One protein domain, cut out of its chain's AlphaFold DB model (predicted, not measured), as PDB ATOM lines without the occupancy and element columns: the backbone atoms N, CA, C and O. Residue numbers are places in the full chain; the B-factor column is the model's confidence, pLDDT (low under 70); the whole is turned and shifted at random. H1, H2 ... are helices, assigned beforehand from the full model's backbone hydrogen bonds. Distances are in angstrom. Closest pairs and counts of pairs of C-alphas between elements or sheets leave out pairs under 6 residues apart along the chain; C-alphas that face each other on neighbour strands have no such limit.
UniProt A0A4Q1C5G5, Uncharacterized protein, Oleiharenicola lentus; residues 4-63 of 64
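What this domain is: This is residues 4 to 63 of the 64 residues of an uncharacterized protein of Oleiharenicola lentus (UniProt A0A4Q1C5G5). Two long helices, H2 and H3, make an open L, with their corner at residue 32; short helices H1 and H4 turn off at the two far ends, and there is no packed core. The printed part has 60 residues with four named helices, H1 to H4 in chain order, and no named strand: all helix. It is extended, with a radius of gyration of the C-alphas of 17.3 A and spans of 43 by 33 by 21 A.

Where its parts are: H2, residues 15 to 31, is 24.6 A long and begins at C-alpha 15 (121.765, 109.185, 131.776). H3, residues 33 to 47, is 21.1 A long. H1 is residues 4 to 11; H4, residues 54 to 61, ends at C-alpha 61 (139.051, 109.693, 104.400).

How they stand to each other: H2 and H3 are about perpendicular, at 89 degrees, and close but not clearly touching; their closest C-alphas, of Arg 30 and Lys 36, are 6.7 A apart. H1 and H2 are likewise close but not clearly touching, Ile 10 to Arg 18 being the closest C-alphas at 6.8 A, at a steep tilt of 55 degrees, opposite ways. H4 is apart from H1, H2 and H3. In H1, H2, H3 and H4 every O i to N i+4 pair is within hydrogen-bond range.

The domain as a whole: The farthest C-alphas, of Glu 5 and Ala 48, are 45.6 A apart. The printed part has no cut and no long link. Residue 63 alone has pLDDT under 70.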
ATOM      1  N   LEU A   4     107.658 116.122 119.629       94.88
ATOM      2  CA  LEU A   4     108.320 117.170 120.396       94.88
ATOM      3  C   LEU A   4     108.169 116.943 121.905       94.88
ATOM      4  O   LEU A   4     109.162 117.006 122.626       94.88
ATOM      5  N   GLU A   5     106.963 116.616 122.366       94.06
ATOM      6  CA  GLU A   5     106.692 116.318 123.779       94.06
ATOM      7  C   GLU A   5     107.511 115.116 124.262       94.06
ATOM      8  O   GLU A   5     108.146 115.184 125.314       94.06
ATOM      9  N   LEU A   6     107.599 114.055 123.452       92.50
ATOM     10  CA  LEU A   6     108.439 112.891 123.753       92.50
ATOM     11  C   LEU A   6     109.923 113.263 123.864       92.50
ATOM     12  O   LEU A   6     110.605 112.834 124.794       92.50
ATOM     13  N   LYS A   7     110.437 114.094 122.950       92.00
ATOM     14  CA  LYS A   7     111.831 114.571 123.007       92.00
ATOM     15  C   LYS A   7     112.097 115.383 124.272       92.00
ATOM     16  O   LYS A   7     113.130 115.193 124.914       92.00
ATOM     17  N   GLN A   8     111.167 116.257 124.647       94.69
ATOM     18  CA  GLN A   8     111.276 117.051 125.869       94.69
ATOM     19  C   GLN A   8     111.251 116.162 127.115       94.69
ATOM     20  O   GLN A   8     112.063 116.367 128.016       94.69
ATOM     21  N   GLN A   9     110.394 115.143 127.162       94.50
ATOM     22  CA  GLN A   9     110.376 114.178 128.265       94.50
ATOM     23  C   GLN A   9     111.691 113.396 128.362       94.50
ATOM     24  O   GLN A   9     112.282 113.348 129.436       94.50
ATOM     25  N   ILE A  10     112.213 112.882 127.242       93.06
ATOM     26  CA  ILE A  10     113.496 112.158 127.203       93.06
ATOM     27  C   ILE A  10     114.660 113.045 127.675       93.06
ATOM     28  O   ILE A  10     115.589 112.562 128.323       93.06
ATOM     29  N   SER A  11     114.627 114.350 127.385       92.44
ATOM     30  CA  SER A  11     115.685 115.277 127.815       92.44
ATOM     31  C   SER A  11     115.794 115.427 129.338       92.44
ATOM     32  O   SER A  11     116.893 115.669 129.836       92.44
ATOM     33  N   LYS A  12     114.687 115.223 130.066       96.38
ATOM     34  CA  LYS A  12     114.605 115.331 131.532       96.38
ATOM     35  C   LYS A  12     115.024 114.052 132.263       96.38
ATOM     36  O   LYS A  12     115.159 114.076 133.480       96.38
ATOM     37  N   LEU A  13     115.222 112.953 131.537       95.94
ATOM     38  CA  LEU A  13     115.639 111.676 132.105       95.94
ATOM     39  C   LEU A  13     117.119 111.681 132.496       95.94
ATOM     40  O   LEU A  13     117.953 112.366 131.889       95.94
ATOM     41  N   SER A  14     117.458 110.847 133.474       96.62
ATOM     42  CA  SER A  14     118.841 110.560 133.837       96.62
ATOM     43  C   SER A  14     119.600 109.887 132.685       96.62
ATOM     44  O   SER A  14     119.027 109.359 131.727       96.62
ATOM     45  N   ALA A  15     120.934 109.880 132.761       94.88
ATOM     46  CA  ALA A  15     121.765 109.185 131.776       94.88
ATOM     47  C   ALA A  15     121.429 107.684 131.682       94.88
ATOM     48  O   ALA A  15     121.375 107.138 130.581       94.88
ATOM     49  N   ARG A  16     121.139 107.046 132.824       96.00
ATOM     50  CA  ARG A  16     120.771 105.629 132.896       96.00
ATOM     51  C   ARG A  16     119.460 105.344 132.168       96.00
ATOM     52  O   ARG A  16     119.412 104.469 131.312       96.00
ATOM     53  N   GLU A  17     118.418 106.113 132.457       96.12
ATOM     54  CA  GLU A  17     117.106 105.941 131.820       96.12
ATOM     55  C   GLU A  17     117.179 106.202 130.310       96.12
ATOM     56  O   GLU A  17     116.600 105.465 129.511       96.12
ATOM     57  N   ARG A  18     117.964 107.204 129.885       95.50
ATOM     58  CA  ARG A  18     118.222 107.440 128.456       95.50
ATOM     59  C   ARG A  18     118.902 106.249 127.788       95.50
ATOM     60  O   ARG A  18     118.523 105.886 126.675       95.50
ATOM     61  N   GLN A  19     119.866 105.624 128.462       95.62
ATOM     62  CA  GLN A  19     120.533 104.426 127.960       95.62
ATOM     63  C   GLN A  19     119.555 103.252 127.820       95.62
ATOM     64  O   GLN A  19     119.565 102.568 126.795       95.62
ATOM     65  N   GLU A  20     118.680 103.036 128.801       96.00
ATOM     66  CA  GLU A  20     117.668 101.974 128.761       96.00
ATOM     67  C   GLU A  20     116.684 102.168 127.592       96.00
ATOM     68  O   GLU A  20     116.455 101.237 126.813       96.00
ATOM     69  N   ILE A  21     116.194 103.395 127.381       94.50
ATOM     70  CA  ILE A  21     115.341 103.734 126.230       94.50
ATOM     71  C   ILE A  21     116.084 103.513 124.912       94.50
ATOM     72  O   ILE A  21     115.535 102.934 123.973       94.50
ATOM     73  N   GLN A  22     117.343 103.939 124.822       93.00
ATOM     74  CA  GLN A  22     118.143 103.749 123.616       93.00
ATOM     75  C   GLN A  22     118.326 102.261 123.289       93.00
ATOM     76  O   GLN A  22     118.202 101.868 122.126       93.00
ATOM     77  N   LEU A  23     118.565 101.415 124.295       94.62
ATOM     78  CA  LEU A  23     118.650  99.964 124.120       94.62
ATOM     79  C   LEU A  23     117.327  99.372 123.627       94.62
ATOM     80  O   LEU A  23     117.339  98.539 122.717       94.62
ATOM     81  N   TYR A  24     116.198  99.816 124.179       94.06
ATOM     82  CA  TYR A  24     114.875  99.390 123.732       94.06
ATOM     83  C   TYR A  24     114.618  99.769 122.266       94.06
ATOM     84  O   TYR A  24     114.287  98.906 121.451       94.06
ATOM     85  N   LEU A  25     114.864 101.028 121.891       91.56
ATOM     86  CA  LEU A  25     114.692 101.504 120.514       91.56
ATOM     87  C   LEU A  25     115.603 100.761 119.529       91.56
ATOM     88  O   LEU A  25     115.191 100.437 118.411       91.56
ATOM     89  N   LEU A  26     116.836 100.454 119.939       91.25
ATOM     90  CA  LEU A  26     117.744  99.634 119.143       91.25
ATOM     91  C   LEU A  26     117.183  98.228 118.922       91.25
ATOM     92  O   LEU A  26     117.239  97.751 117.791       91.25
ATOM     93  N   ARG A  27     116.630  97.570 119.948       90.88
ATOM     94  CA  ARG A  27     115.988  96.251 119.790       90.88
ATOM     95  C   ARG A  27     114.808  96.327 118.827       90.88
ATOM     96  O   ARG A  27     114.796  95.581 117.852       90.88
ATOM     97  N   LEU A  28     113.921  97.303 119.009       91.00
ATOM     98  CA  LEU A  28     112.754  97.500 118.148       91.00
ATOM     99  C   LEU A  28     113.155  97.656 116.671       91.00
ATOM    100  O   LEU A  28     112.607  97.001 115.786       91.00
ATOM    101  N   LYS A  29     114.186  98.465 116.390       88.25
ATOM    102  CA  LYS A  29     114.721  98.634 115.028       88.25
ATOM    103  C   LYS A  29     115.302  97.329 114.467       88.25
ATOM    104  O   LYS A  29     115.140  97.040 113.279       88.25
ATOM    105  N   ARG A  30     115.988  96.554 115.312       89.75
ATOM    106  CA  ARG A  30     116.660  95.296 114.948       89.75
ATOM    107  C   ARG A  30     115.699  94.129 114.730       89.75
ATOM    108  O   ARG A  30     116.045  93.178 114.034       89.75
ATOM    109  N   GLU A  31     114.494  94.188 115.279       88.69
ATOM    110  CA  GLU A  31     113.504  93.121 115.116       88.69
ATOM    111  C   GLU A  31     112.836  93.112 113.735       88.69
ATOM    112  O   GLU A  31     112.318  92.072 113.313       88.69
ATOM    113  N   THR A  32     112.927  94.219 112.993       91.00
ATOM    114  CA  THR A  32     112.328  94.348 111.661       91.00
ATOM    115  C   THR A  32     112.918  93.345 110.649       91.00
ATOM    116  O   THR A  32     114.139  93.139 110.611       91.00
ATOM    117  N   PRO A  33     112.096  92.743 109.760       90.19
ATOM    118  CA  PRO A  33     112.584  91.819 108.730       90.19
ATOM    119  C   PRO A  33     113.643  92.441 107.809       90.19
ATOM    120  O   PRO A  33     114.626  91.789 107.451       90.19
ATOM    121  N   ALA A  34     113.473  93.723 107.472       89.25
ATOM    122  CA  ALA A  34     114.420  94.477 106.657       89.25
ATOM    123  C   ALA A  34     115.801  94.558 107.322       89.25
ATOM    124  O   ALA A  34     116.814  94.272 106.679       89.25
ATOM    125  N   TRP A  35     115.845  94.875 108.622       90.62
ATOM    126  CA  TRP A  35     117.099  94.918 109.366       90.62
ATOM    127  C   TRP A  35     117.745  93.535 109.454       90.62
ATOM    128  O   TRP A  35     118.932  93.402 109.164       90.62
ATOM    129  N   LYS A  36     116.972  92.488 109.767       90.50
ATOM    130  CA  LYS A  36     117.480  91.106 109.836       90.50
ATOM    131  C   LYS A  36     118.127  90.667 108.521       90.50
ATOM    132  O   LYS A  36     119.238  90.138 108.534       90.50
ATOM    133  N   LYS A  37     117.484  90.943 107.379       93.44
ATOM    134  CA  LYS A  37     118.018  90.620 106.043       93.44
ATOM    135  C   LYS A  37     119.311  91.383 105.744       93.44
ATOM    136  O   LYS A  37     120.286  90.777 105.298       93.44
ATOM    137  N   ALA A  38     119.328  92.692 106.001       90.69
ATOM    138  CA  ALA A  38     120.502  93.532 105.773       90.69
ATOM    139  C   ALA A  38     121.690  93.101 106.649       90.69
ATOM    140  O   ALA A  38     122.808  92.957 106.153       90.69
ATOM    141  N   THR A  39     121.441  92.822 107.929       90.06
ATOM    142  CA  THR A  39     122.464  92.349 108.866       90.06
ATOM    143  C   THR A  39     122.991  90.974 108.477       90.06
ATOM    144  O   THR A  39     124.204  90.794 108.433       90.06
ATOM    145  N   ALA A  40     122.124  90.021 108.121       91.12
ATOM    146  CA  ALA A  40     122.555  88.697 107.670       91.12
ATOM    147  C   ALA A  40     123.453  88.779 106.426       91.12
ATOM    148  O   ALA A  40     124.473  88.097 106.356       91.12
ATOM    149  N   ARG A  41     123.118  89.649 105.462       92.44
ATOM    150  CA  ARG A  41     123.980  89.913 104.301       92.44
ATOM    151  C   ARG A  41     125.336  90.473 104.730       92.44
ATOM    152  O   ARG A  41     126.357  89.944 104.307       92.44
ATOM    153  N   LYS A  42     125.346  91.484 105.606       88.75
ATOM    154  CA  LYS A  42     126.582  92.095 106.114       88.75
ATOM    155  C   LYS A  42     127.478  91.081 106.831       88.75
ATOM    156  O   LYS A  42     128.683  91.091 106.617       88.75
ATOM    157  N   VAL A  43     126.901  90.191 107.639       88.69
ATOM    158  CA  VAL A  43     127.647  89.120 108.321       88.69
ATOM    159  C   VAL A  43     128.285  88.163 107.313       88.69
ATOM    160  O   VAL A  43     129.466  87.859 107.448       88.69
ATOM    161  N   ARG A  44     127.552  87.740 106.274       91.75
ATOM    162  CA  ARG A  44     128.113  86.883 105.212       91.75
ATOM    163  C   ARG A  44     129.231  87.570 104.439       91.75
ATOM    164  O   ARG A  44     130.213  86.925 104.098       91.75
ATOM    165  N   ASP A  45     129.075  88.860 104.149       89.94
ATOM    166  CA  ASP A  45     130.108  89.636 103.468       89.94
ATOM    167  C   ASP A  45     131.384  89.675 104.321       89.94
ATOM    168  O   ASP A  45     132.444  89.303 103.824       89.94
ATOM    169  N   ILE A  46     131.270  89.967 105.622       87.06
ATOM    170  CA  ILE A  46     132.405  89.941 106.559       87.06
ATOM    171  C   ILE A  46     133.057  88.551 106.615       87.06
ATOM    172  O   ILE A  46     134.275  88.451 106.503       87.06
ATOM    173  N   GLN A  47     132.269  87.479 106.748       86.31
ATOM    174  CA  GLN A  47     132.779  86.098 106.770       86.31
ATOM    175  C   GLN A  47     133.516  85.722 105.482       86.31
ATOM    176  O   GLN A  47     134.480  84.968 105.517       86.31
ATOM    177  N   ALA A  48     133.087  86.269 104.347       90.50
ATOM    178  CA  ALA A  48     133.738  86.078 103.061       90.50
ATOM    179  C   ALA A  48     134.925  87.035 102.827       90.50
ATOM    180  O   ALA A  48     135.364  87.187 101.688       90.50
ATOM    181  N   GLY A  49     135.404  87.731 103.866       85.19
ATOM    182  CA  GLY A  49     136.500  88.701 103.783       85.19
ATOM    183  C   GLY A  49     136.128  90.018 103.093       85.19
ATOM    184  O   GLY A  49     136.991  90.851 102.837       85.19
ATOM    185  N   ARG A  50     134.843  90.235 102.783       80.81
ATOM    186  CA  ARG A  50     134.326  91.459 102.165       80.81
ATOM    187  C   ARG A  50     133.806  92.398 103.250       80.81
ATOM    188  O   ARG A  50     132.660  92.326 103.683       80.81
ATOM    189  N   GLY A  51     134.653  93.320 103.681       76.75
ATOM    190  CA  GLY A  51     134.297  94.352 104.648       76.75
ATOM    191  C   GLY A  51     135.320  95.477 104.640       76.75
ATOM    192  O   GLY A  51     136.450  95.287 104.206       76.75
ATOM    193  N   ALA A  52     134.914  96.654 105.101       73.00
ATOM    194  CA  ALA A  52     135.844  97.741 105.369       73.00
ATOM    195  C   ALA A  52     136.150  97.741 106.872       73.00
ATOM    196  O   ALA A  52     135.220  97.766 107.685       73.00
ATOM    197  N   SER A  53     137.431  97.674 107.229       76.44
ATOM    198  CA  SER A  53     137.885  97.918 108.597       76.44
ATOM    199  C   SER A  53     137.864  99.421 108.891       76.44
ATOM    200  O   SER A  53     137.852 100.232 107.956       76.44
ATOM    201  N   ILE A  54     137.847  99.803 110.168       78.94
ATOM    202  CA  ILE A  54     137.868 101.220 110.565       78.94
ATOM    203  C   ILE A  54     139.120 101.894 109.996       78.94
ATOM    204  O   ILE A  54     139.021 102.930 109.349       78.94
ATOM    205  N   GLU A  55     140.256 101.213 110.081       79.50
ATOM    206  CA  GLU A  55     141.550 101.649 109.560       79.50
ATOM    207  C   GLU A  55     141.495 101.848 108.036       79.50
ATOM    208  O   GLU A  55     142.014 102.827 107.503       79.50
ATOM    209  N   SER A  56     140.807 100.955 107.308       79.50
ATOM    210  CA  SER A  56     140.635 101.080 105.854       79.50
ATOM    211  C   SER A  56     139.742 102.261 105.451       79.50
ATOM    212  O   SER A  56     139.914 102.827 104.371       79.50
ATOM    213  N   LEU A  57     138.784 102.633 106.303       81.81
ATOM    214  CA  LEU A  57     137.896 103.773 106.083       81.81
ATOM    215  C   LEU A  57     138.605 105.083 106.427       81.81
ATOM    216  O   LEU A  57     138.546 106.024 105.638       81.81
ATOM    217  N   GLU A  58     139.329 105.122 107.543       84.12
ATOM    218  CA  GLU A  58     140.161 106.258 107.946       84.12
ATOM    219  C   GLU A  58     141.233 106.555 106.899       84.12
ATOM    220  O   GLU A  58     141.360 107.694 106.461       84.12
ATOM    221  N   ALA A  59     141.921 105.528 106.393       82.81
ATOM    222  CA  ALA A  59     142.920 105.681 105.340       82.81
ATOM    223  C   ALA A  59     142.341 106.160 103.996       82.81
ATOM    224  O   ALA A  59     143.096 106.605 103.134       82.81
ATOM    225  N   ARG A  60     141.030 106.017 103.763       80.38
ATOM    226  CA  ARG A  60     140.350 106.575 102.582       80.38
ATOM    227  C   ARG A  60     139.929 108.021 102.808       80.38
ATOM    228  O   ARG A  60     140.030 108.811 101.881       80.38
ATOM    229  N   LEU A  61     139.467 108.345 104.014       83.19
ATOM    230  CA  LEU A  61     139.051 109.693 104.400       83.19
ATOM    231  C   LEU A  61     140.237 110.648 104.556       83.19
ATOM    232  O   LEU A  61     140.099 111.813 104.233       83.19
ATOM    233  N   SER A  62     141.400 110.167 104.999       79.81
ATOM    234  CA  SER A  62     142.620 110.982 105.094       79.81
ATOM    235  C   SER A  62     143.290 111.262 103.745       79.81
ATOM    236  O   SER A  62     144.207 112.076 103.674       79.81
ATOM    237  N   ARG A  63     142.866 110.567 102.681       69.94
ATOM    238  CA  ARG A  63     143.373 110.718 101.308       69.94
ATOM    239  C   ARG A  63     142.454 111.543 100.397       69.94
ATOM    240  O   ARG A  63     142.782 111.683  99.221       69.94
TER     241      ARG A  63